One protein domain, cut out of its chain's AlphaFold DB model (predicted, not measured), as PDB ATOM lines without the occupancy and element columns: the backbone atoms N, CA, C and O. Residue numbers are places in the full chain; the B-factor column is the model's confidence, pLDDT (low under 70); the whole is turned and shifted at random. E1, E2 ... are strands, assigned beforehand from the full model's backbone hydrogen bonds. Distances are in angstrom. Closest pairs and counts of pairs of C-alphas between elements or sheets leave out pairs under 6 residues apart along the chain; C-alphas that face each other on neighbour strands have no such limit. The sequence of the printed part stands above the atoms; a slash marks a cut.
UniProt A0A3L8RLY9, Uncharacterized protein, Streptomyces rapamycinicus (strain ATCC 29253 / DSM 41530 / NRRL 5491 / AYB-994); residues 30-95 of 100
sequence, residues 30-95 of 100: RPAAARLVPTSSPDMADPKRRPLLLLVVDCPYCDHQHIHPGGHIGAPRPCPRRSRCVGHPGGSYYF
ATOM      1  N   ARG A  30      32.621  26.784  14.359       83.44
ATOM      2  CA  ARG A  30      32.094  25.902  15.418       83.44
ATOM      3  C   ARG A  30      30.561  25.930  15.474       83.44
ATOM      4  O   ARG A  30      29.989  27.016  15.358       83.44
ATOM      5  N   PRO A  31      29.878  24.791  15.680       85.44
ATOM      6  CA  PRO A  31      28.453  24.806  15.979       85.44
ATOM      7  C   PRO A  31      28.217  25.435  17.359       85.44
ATOM      8  O   PRO A  31      28.995  25.224  18.291       85.44
ATOM      9  N   ALA A  32      27.143  26.201  17.479       88.81
ATOM     10  CA  ALA A  32      26.682  26.831  18.705       88.81
ATOM     11  C   ALA A  32      25.222  26.439  18.950       88.81
ATOM     12  O   ALA A  32      24.413  26.440  18.016       88.81
ATOM     13  N   ALA A  33      24.890  26.110  20.198       90.06
ATOM     14  CA  ALA A  33      23.508  25.875  20.588       90.06
ATOM     15  C   ALA A  33      22.738  27.200  20.549       90.06
ATOM     16  O   ALA A  33      23.248  28.240  20.978       90.06
ATOM     17  N   ALA A  34      21.520  27.166  20.012       91.44
ATOM     18  CA  ALA A  34      20.672  28.340  19.906       91.44
ATOM     19  C   ALA A  34      19.208  27.998  20.189       91.44
ATOM     20  O   ALA A  34      18.715  26.944  19.788       91.44
ATOM     21  N   ARG A  35      18.512  28.923  20.851       92.31
ATOM     22  CA  ARG A  35      17.092  28.810  21.200       92.31
ATOM     23  C   ARG A  35      16.357  30.124  20.965       92.31
ATOM     24  O   ARG A  35      16.933  31.198  21.143       92.31
ATOM     25  N   LEU A  36      15.088  30.053  20.582       92.62
ATOM     26  CA  LEU A  36      14.196  31.209  20.530       92.62
ATOM     27  C   LEU A  36      13.451  31.336  21.853       92.62
ATOM     28  O   LEU A  36      12.852  30.380  22.322       92.62
ATOM     29  N   VAL A  37      13.465  32.527  22.440       94.62
ATOM     30  CA  VAL A  37      12.774  32.813  23.699       94.62
ATOM     31  C   VAL A  37      11.796  33.963  23.475       94.62
ATOM     32  O   VAL A  37      12.221  35.038  23.042       94.62
ATOM     33  N   PRO A  38      10.492  33.784  23.739       95.31
ATOM     34  CA  PRO A  38       9.545  34.882  23.687       95.31
ATOM     35  C   PRO A  38       9.745  35.833  24.866       95.31
ATOM     36  O   PRO A  38       9.953  35.422  26.006       95.31
ATOM     37  N   THR A  39       9.641  37.124  24.586       94.19
ATOM     38  CA  THR A  39       9.492  38.150  25.623       94.19
ATOM     39  C   THR A  39       8.111  38.049  26.278       94.19
ATOM     40  O   THR A  39       7.151  37.579  25.668       94.19
ATOM     41  N   SER A  40       8.002  38.482  27.535       92.25
ATOM     42  CA  SER A  40       6.744  38.433  28.295       92.25
ATOM     43  C   SER A  40       5.735  39.503  27.878       92.25
ATOM     44  O   SER A  40       4.542  39.358  28.129       92.25
ATOM     45  N   SER A  41       6.215  40.588  27.273       92.50
ATOM     46  CA  SER A  41       5.412  41.759  26.933       92.50
ATOM     47  C   SER A  41       5.204  41.859  25.421       92.50
ATOM     48  O   SER A  41       6.094  41.482  24.654       92.50
ATOM     49  N   PRO A  42       4.051  42.381  24.969       93.06
ATOM     50  CA  PRO A  42       3.828  42.640  23.554       93.06
ATOM     51  C   PRO A  42       4.838  43.664  23.032       93.06
ATOM     52  O   PRO A  42       5.124  44.659  23.702       93.06
ATOM     53  N   ASP A  43       5.352  43.445  21.821       93.12
ATOM     54  CA  ASP A  43       6.170  44.455  21.161       93.12
ATOM     55  C   ASP A  43       5.275  45.609  20.697       93.12
ATOM     56  O   ASP A  43       4.345  45.433  19.902       93.12
ATOM     57  N   MET A  44       5.561  46.810  21.197       93.06
ATOM     58  CA  MET A  44       4.801  48.000  20.846       93.06
ATOM     59  C   MET A  44       5.094  48.492  19.419       93.06
ATOM     60  O   MET A  44       4.294  49.256  18.878       93.06
ATOM     61  N   ALA A  45       6.191  48.044  18.806       89.50
ATOM     62  CA  ALA A  45       6.543  48.350  17.424       89.50
ATOM     63  C   ALA A  45       5.893  47.396  16.402       89.50
ATOM     64  O   ALA A  45       5.823  47.732  15.219       89.50
ATOM     65  N   ASP A  46       5.386  46.229  16.825       90.81
ATOM     66  CA  ASP A  46       4.665  45.303  15.941       90.81
ATOM     67  C   ASP A  46       3.191  45.732  15.799       90.81
ATOM     68  O   ASP A  46       2.478  45.824  16.804       90.81
ATOM     69  N   PRO A  47       2.666  45.922  14.571       93.00
ATOM     70  CA  PRO A  47       1.262  46.285  14.356       93.00
ATOM     71  C   PRO A  47       0.263  45.276  14.934       93.00
ATOM     72  O   PRO A  47      -0.872  45.630  15.238       93.00
ATOM     73  N   LYS A  48       0.680  44.012  15.091       94.75
ATOM     74  CA  LYS A  48      -0.133  42.935  15.671       94.75
ATOM     75  C   LYS A  48       0.132  42.733  17.168       94.75
ATOM     76  O   LYS A  48      -0.394  41.775  17.730       94.75
ATOM     77  N   ARG A  49       0.931  43.603  17.808       93.62
ATOM     78  CA  ARG A  49       1.318  43.532  19.230       93.62
ATOM     79  C   ARG A  49       1.878  42.164  19.635       93.62
ATOM     80  O   ARG A  49       1.706  41.726  20.770       93.62
ATOM     81  N   ARG A  50       2.512  41.442  18.708       95.12
ATOM     82  CA  ARG A  50       3.054  40.112  19.000       95.12
ATOM     83  C   ARG A  50       4.289  40.258  19.887       95.12
ATOM     84  O   ARG A  50       5.068  41.186  19.673       95.12
ATOM     85  N   PRO A  51       4.516  39.355  20.852       95.00
ATOM     86  CA  PRO A  51       5.757  39.367  21.610       95.00
ATOM     87  C   PRO A  51       6.971  39.178  20.697       95.00
ATOM     88  O   PRO A  51       6.930  38.409  19.725       95.00
ATOM     89  N   LEU A  52       8.054  39.880  21.024       94.06
ATOM     90  CA  LEU A  52       9.343  39.722  20.361       94.06
ATOM     91  C   LEU A  52       9.916  38.341  20.699       94.06
ATOM     92  O   LEU A  52       9.824  37.896  21.845       94.06
ATOM     93  N   LEU A  53      10.526  37.685  19.717       94.50
ATOM     94  CA  LEU A  53      11.375  36.519  19.918       94.50
ATOM     95  C   LEU A  53      12.831  36.974  20.007       94.50
ATOM     96  O   LEU A  53      13.323  37.708  19.149       94.50
ATOM     97  N   LEU A  54      13.527  36.492  21.026       93.19
ATOM     98  CA  LEU A  54      14.960  36.654  21.206       93.19
ATOM     99  C   LEU A  54      15.653  35.369  20.771       93.19
ATOM    100  O   LEU A  54      15.299  34.290  21.235       93.19
ATOM    101  N   LEU A  55      16.639  35.474  19.887       91.62
ATOM    102  CA  LEU A  55      17.534  34.369  19.573       91.62
ATOM    103  C   LEU A  55      18.664  34.374  20.602       91.62
ATOM    104  O   LEU A  55      19.512  35.265  20.580       91.62
ATOM    105  N   VAL A  56      18.659  33.397  21.503       92.50
ATOM    106  CA  VAL A  56      19.696  33.220  22.519       92.50
ATOM    107  C   VAL A  56      20.667  32.152  22.051       92.50
ATOM    108  O   VAL A  56      20.259  31.047  21.704       92.50
ATOM    109  N   VAL A  57      21.946  32.500  22.049       91.31
ATOM    110  CA  VAL A  57      23.042  31.669  21.569       91.31
ATOM    111  C   VAL A  57      24.020  31.416  22.701       91.31
ATOM    112  O   VAL A  57      24.521  32.370  23.296       91.31
ATOM    113  N   ASP A  58      24.377  30.157  22.916       91.88
ATOM    114  CA  ASP A  58      25.479  29.779  23.796       91.88
ATOM    115  C   ASP A  58      26.786  29.788  22.976       91.88
ATOM    116  O   ASP A  58      27.043  28.900  22.157       91.88
ATOM    117  N   CYS A  59      27.582  30.860  23.107       89.25
ATOM    118  CA  CYS A  59      28.732  31.096  22.231       89.25
ATOM    119  C   CYS A  59      29.916  30.180  22.578       89.25
ATOM    120  O   CYS A  59      30.426  30.246  23.696       89.25
ATOM    121  N   PRO A  60      30.461  29.416  21.610       88.94
ATOM    122  CA  PRO A  60      31.505  28.427  21.875       88.94
ATOM    123  C   PRO A  60      32.901  29.034  22.099       88.94
ATOM    124  O   PRO A  60      33.864  28.289  22.275       88.94
ATOM    125  N   TYR A  61      33.047  30.360  22.009       88.88
ATOM    126  CA  TYR A  61      34.342  31.048  22.088       88.88
ATOM    127  C   TYR A  61      34.557  31.826  23.381       88.88
ATOM    128  O   TYR A  61      35.687  31.906  23.847       88.88
ATOM    129  N   CYS A  62      33.512  32.465  23.904       89.25
ATOM    130  CA  CYS A  62      33.629  33.342  25.067       89.25
ATOM    131  C   CYS A  62      32.885  32.817  26.294       89.25
ATOM    132  O   CYS A  62      32.918  33.498  27.309       89.25
ATOM    133  N   ASP A  63      32.195  31.676  26.206       86.25
ATOM    134  CA  ASP A  63      31.363  31.114  27.283       86.25
ATOM    135  C   ASP A  63      30.291  32.083  27.824       86.25
ATOM    136  O   ASP A  63      29.829  31.966  28.956       86.25
ATOM    137  N   HIS A  64      29.861  33.042  26.997       89.56
ATOM    138  CA  HIS A  64      28.755  33.950  27.298       89.56
ATOM    139  C   HIS A  64      27.565  33.693  26.373       89.56
ATOM    140  O   HIS A  64      27.711  33.255  25.226       89.56
ATOM    141  N   GLN A  65      26.373  34.034  26.865       90.69
ATOM    142  CA  GLN A  65      25.167  34.045  26.049       90.69
ATOM    143  C   GLN A  65      25.107  35.318  25.207       90.69
ATOM    144  O   GLN A  65      25.238  36.428  25.723       90.69
ATOM    145  N   HIS A  66      24.872  35.154  23.909       89.88
ATOM    146  CA  HIS A  66      24.614  36.256  22.991       89.88
ATOM    147  C   HIS A  66      23.128  36.294  22.650       89.88
ATOM    148  O   HIS A  66      22.532  35.274  22.308       89.88
ATOM    149  N   ILE A  67      22.531  37.481  22.749       90.50
ATOM    150  CA  ILE A  67      21.116  37.702  22.455       90.50
ATOM    151  C   ILE A  67      21.013  38.509  21.163       90.50
ATOM    152  O   ILE A  67      21.566  39.603  21.055       90.50
ATOM    153  N   HIS A  68      20.286  37.967  20.192       88.00
ATOM    154  CA  HIS A  68      20.034  38.582  18.894       88.00
ATOM    155  C   HIS A  68      18.528  38.750  18.650       88.00
ATOM    156  O   HIS A  68      17.715  38.043  19.252       88.00
ATOM    157  N   PRO A  69      18.126  39.641  17.728       89.06
ATOM    158  CA  PRO A  69      16.749  39.681  17.252       89.06
ATOM    159  C   PRO A  69      16.346  38.334  16.631       89.06
ATOM    160  O   PRO A  69      17.007  37.843  15.720       89.06
ATOM    161  N   GLY A  70      15.258  37.735  17.119       90.38
ATOM    162  CA  GLY A  70      14.697  36.475  16.616       90.38
ATOM    163  C   GLY A  70      13.381  36.642  15.846       90.38
ATOM    164  O   GLY A  70      12.779  35.646  15.443       90.38
ATOM    165  N   GLY A  71      12.916  37.878  15.636       92.00
ATOM    166  CA  GLY A  71      11.624  38.197  15.017       92.00
ATOM    167  C   GLY A  71      10.495  38.298  16.044       92.00
ATOM    168  O   GLY A  71      10.707  38.785  17.149       92.00
ATOM    169  N   HIS A  72       9.300  37.822  15.694       94.69
ATOM    170  CA  HIS A  72       8.114  37.852  16.564       94.69
ATOM    171  C   HIS A  72       7.455  36.482  16.629       94.69
ATOM    172  O   HIS A  72       7.632  35.657  15.727       94.69
ATOM    173  N   ILE A  73       6.634  36.245  17.656       93.50
ATOM    174  CA  ILE A  73       5.812  35.030  17.726       93.50
ATOM    175  C   ILE A  73       4.998  34.873  16.427       93.50
ATOM    176  O   ILE A  73       4.420  35.824  15.897       93.50
ATOM    177  N   GLY A  74       4.996  33.658  15.868       90.31
ATOM    178  CA  GLY A  74       4.338  33.335  14.595       90.31
ATOM    179  C   GLY A  74       5.067  33.829  13.337       90.31
ATOM    180  O   GLY A  74       4.648  33.501  12.233       90.31
ATOM    181  N   ALA A  75       6.157  34.588  13.475       90.88
ATOM    182  CA  ALA A  75       7.029  34.992  12.372       90.88
ATOM    183  C   ALA A  75       8.508  35.019  12.821       90.88
ATOM    184  O   ALA A  75       9.119  36.095  12.840       90.88
ATOM    185  N   PRO A  76       9.086  33.862  13.208       88.19
ATOM    186  CA  PRO A  76      10.483  33.791  13.612       88.19
ATOM    187  C   PRO A  76      11.396  34.159  12.441       88.19
ATOM    188  O   PRO A  76      11.199  33.722  11.307       88.19
ATOM    189  N   ARG A  77      12.413  34.964  12.732       86.25
ATOM    190  CA  ARG A  77      13.466  35.370  11.800       86.25
ATOM    191  C   ARG A  77      14.818  35.147  12.468       86.25
ATOM    192  O   ARG A  77      15.431  36.118  12.907       86.25
ATOM    193  N   PRO A  78      15.274  33.888  12.599       76.00
ATOM    194  CA  PRO A  78      16.629  33.645  13.063       76.00
ATOM    195  C   PRO A  78      17.597  34.348  12.101       76.00
ATOM    196  O   PRO A  78      17.481  34.203  10.881       76.00
ATOM    197  N   CYS A  79      18.499  35.163  12.654       68.00
ATOM    198  CA  CYS A  79      19.587  35.821  11.931       68.00
ATOM    199  C   CYS A  79      20.393  34.823  11.070       68.00
ATOM    200  O   CYS A  79      20.247  33.607  11.233       68.00
ATOM    201  N   PRO A  80      21.263  35.301  10.154       68.62
ATOM    202  CA  PRO A  80      22.080  34.423   9.326       68.62
ATOM    203  C   PRO A  80      22.754  33.341  10.169       68.62
ATOM    204  O   PRO A  80      23.314  33.628  11.227       68.62
ATOM    205  N   ARG A  81      22.728  32.094   9.680       70.88
ATOM    206  CA  ARG A  81      23.281  30.945  10.409       70.88
ATOM    207  C   ARG A  81      24.760  31.092  10.738       70.88
ATOM    208  O   ARG A  81      25.235  30.284  11.505       70.88
ATOM    209  N   ARG A  82      25.487  32.064  10.182       77.44
ATOM    210  CA  ARG A  82      26.887  32.353  10.510       77.44
ATOM    211  C   ARG A  82      26.964  33.648  11.308       77.44
ATOM    212  O   ARG A  82      26.505  34.686  10.841       77.44
ATOM    213  N   SER A  83      27.561  33.574  12.486       81.69
ATOM    214  CA  SER A  83      27.759  34.693  13.407       81.69
ATOM    215  C   SER A  83      29.216  34.758  13.860       81.69
ATOM    216  O   SER A  83      29.971  33.797  13.704       81.69
ATOM    217  N   ARG A  84      29.635  35.910  14.395       86.00
ATOM    218  CA  ARG A  84      31.009  36.149  14.853       86.00
ATOM    219  C   ARG A  84      31.025  36.564  16.320       86.00
ATOM    220  O   ARG A  84      30.242  37.412  16.736       86.00
ATOM    221  N   CYS A  85      31.954  36.005  17.091       84.94
ATOM    222  CA  CYS A  85      32.238  36.438  18.454       84.94
ATOM    223  C   CYS A  85      33.179  37.651  18.426       84.94
ATOM    224  O   CYS A  85      34.261  37.586  17.846       84.94
ATOM    225  N   VAL A  86      32.788  38.762  19.059       80.50
ATOM    226  CA  VAL A  86      33.639  39.965  19.159       80.50
ATOM    227  C   VAL A  86      34.802  39.746  20.136       80.50
ATOM    228  O   VAL A  86      35.891  40.257  19.906       80.50
ATOM    229  N   GLY A  87      34.598  38.929  21.176       77.88
ATOM    230  CA  GLY A  87      35.622  38.597  22.174       77.88
ATOM    231  C   GLY A  87      36.715  37.642  21.682       77.88
ATOM    232  O   GLY A  87      37.679  37.411  22.403       77.88
ATOM    233  N   HIS A  88      36.590  37.089  20.470       79.75
ATOM    234  CA  HIS A  88      37.588  36.194  19.888       79.75
ATOM    235  C   HIS A  88      37.854  36.577  18.423       79.75
ATOM    236  O   HIS A  88      37.025  36.285  17.552       79.75
ATOM    237  N   PRO A  89      38.979  37.246  18.107       77.94
ATOM    238  CA  PRO A  89      39.353  37.552  16.728       77.94
ATOM    239  C   PRO A  89      39.332  36.284  15.857       77.94
ATOM    240  O   PRO A  89      39.968  35.292  16.184       77.94
ATOM    241  N   GLY A  90      38.554  36.293  14.770       76.06
ATOM    242  CA  GLY A  90      38.365  35.124  13.895       76.06
ATOM    243  C   GLY A  90      37.335  34.088  14.373       76.06
ATOM    244  O   GLY A  90      36.996  33.189  13.608       76.06
ATOM    245  N   GLY A  91      36.776  34.227  15.579       78.94
ATOM    246  CA  GLY A  91      35.785  33.303  16.131       78.94
ATOM    247  C   GLY A  91      34.458  33.371  15.383       78.94
ATOM    248  O   GLY A  91      33.633  34.242  15.658       78.94
ATOM    249  N   SER A  92      34.252  32.453  14.441       83.81
ATOM    250  CA  SER A  92      33.029  32.344  13.646       83.81
ATOM    251  C   SER A  92      32.278  31.082  14.043       83.81
ATOM    252  O   SER A  92      32.851  30.002  14.101       83.81
ATOM    253  N   TYR A  93      30.989  31.197  14.320       82.75
ATOM    254  CA  TYR A  93      30.161  30.064  14.717       82.75
ATOM    255  C   TYR A  93      28.875  30.013  13.907       82.75
ATOM    256  O   TYR A  93      28.492  30.991  13.257       82.75
ATOM    257  N   TYR A  94      28.224  28.853  13.930       84.56
ATOM    258  CA  TYR A  94      26.945  28.659  13.267       84.56
ATOM    259  C   TYR A  94      25.925  27.919  14.122       84.56
ATOM    260  O   TYR A  94      26.298  27.185  15.030       84.56
ATOM    261  N   PHE A  95      24.639  28.093  13.817       84.50
ATOM    262  CA  PHE A  95      23.539  27.415  14.516       84.50
ATOM    263  C   PHE A  95      22.922  26.373  13.576       84.50
ATOM    264  O   PHE A  95      22.166  26.755  12.675       84.50
TER     265      PHE A  95
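Overview. This is residues 30 to 95 of the 100 residues of an uncharacterized protein of Streptomyces rapamycinicus (strain ATCC 29253 / DSM 41530 / NRRL 5491 / AYB-994) (UniProt A0A3L8RLY9). A long, strongly twisted sheet of three strands, E1, E2 and E3, makes most of the length of a rod, and a small hairpin, E4 and E5, sits near the end where E1 begins. Residues 73 to 81 run back from the far end of the sheet to that hairpin, and residues 30 to 31, just before E1, pair with E5. The printed part has 66 residues with no named helix and five named strands, E1 to E5 in chain order; the sheets, E1 - E2 - E3 and E4 - E5, are antiparallel. The class is all strand, though only 32 residues are in named strands; the whole is only just loose, close to compact, with a radius of gyration of the C-alphas of 13.1 A and spans of 39 by 18 by 17 A.

Arrangement. E1, residues 33 to 42, E2, residues 51 to 58, and E3, residues 65 to 72, form a meander, each strand the antiparallel neighbour of the one before. In the hairpin E1 and E2, at 154 degrees, N 37 and O 54 are 2.8 A apart, within hydrogen-bond range. In the hairpin E2 and E3, at 150 degrees, N 55 and O 68 are 2.9 A apart. E4, residues 82 to 84, and E5, residues 92 to 94, form an antiparallel hairpin at 144 degrees, with N 83 and O 93 2.9 A apart. E4 and E5 are apart from E1, E2 and E3. Residues 30 to 31 pair with residues 93 to 94 of E5, parallel.

Along the chain. E1 is 26.0 A long from C-alpha 33 at (23.508, 25.875, 20.588) to C-alpha 42. E2 is 22.0 A and E3 19.9 A long. E4 and E5 are each 7.1 A, and E5 ends at C-alpha 94, (26.945, 28.659, 13.267).

Size, cuts and confidence. The farthest C-alphas, of Lys 48 and Pro 89, are 39.9 A apart. The printed part has no cut and no long link. Its mean pLDDT is 87.9; residues 79 to 80 are under 70.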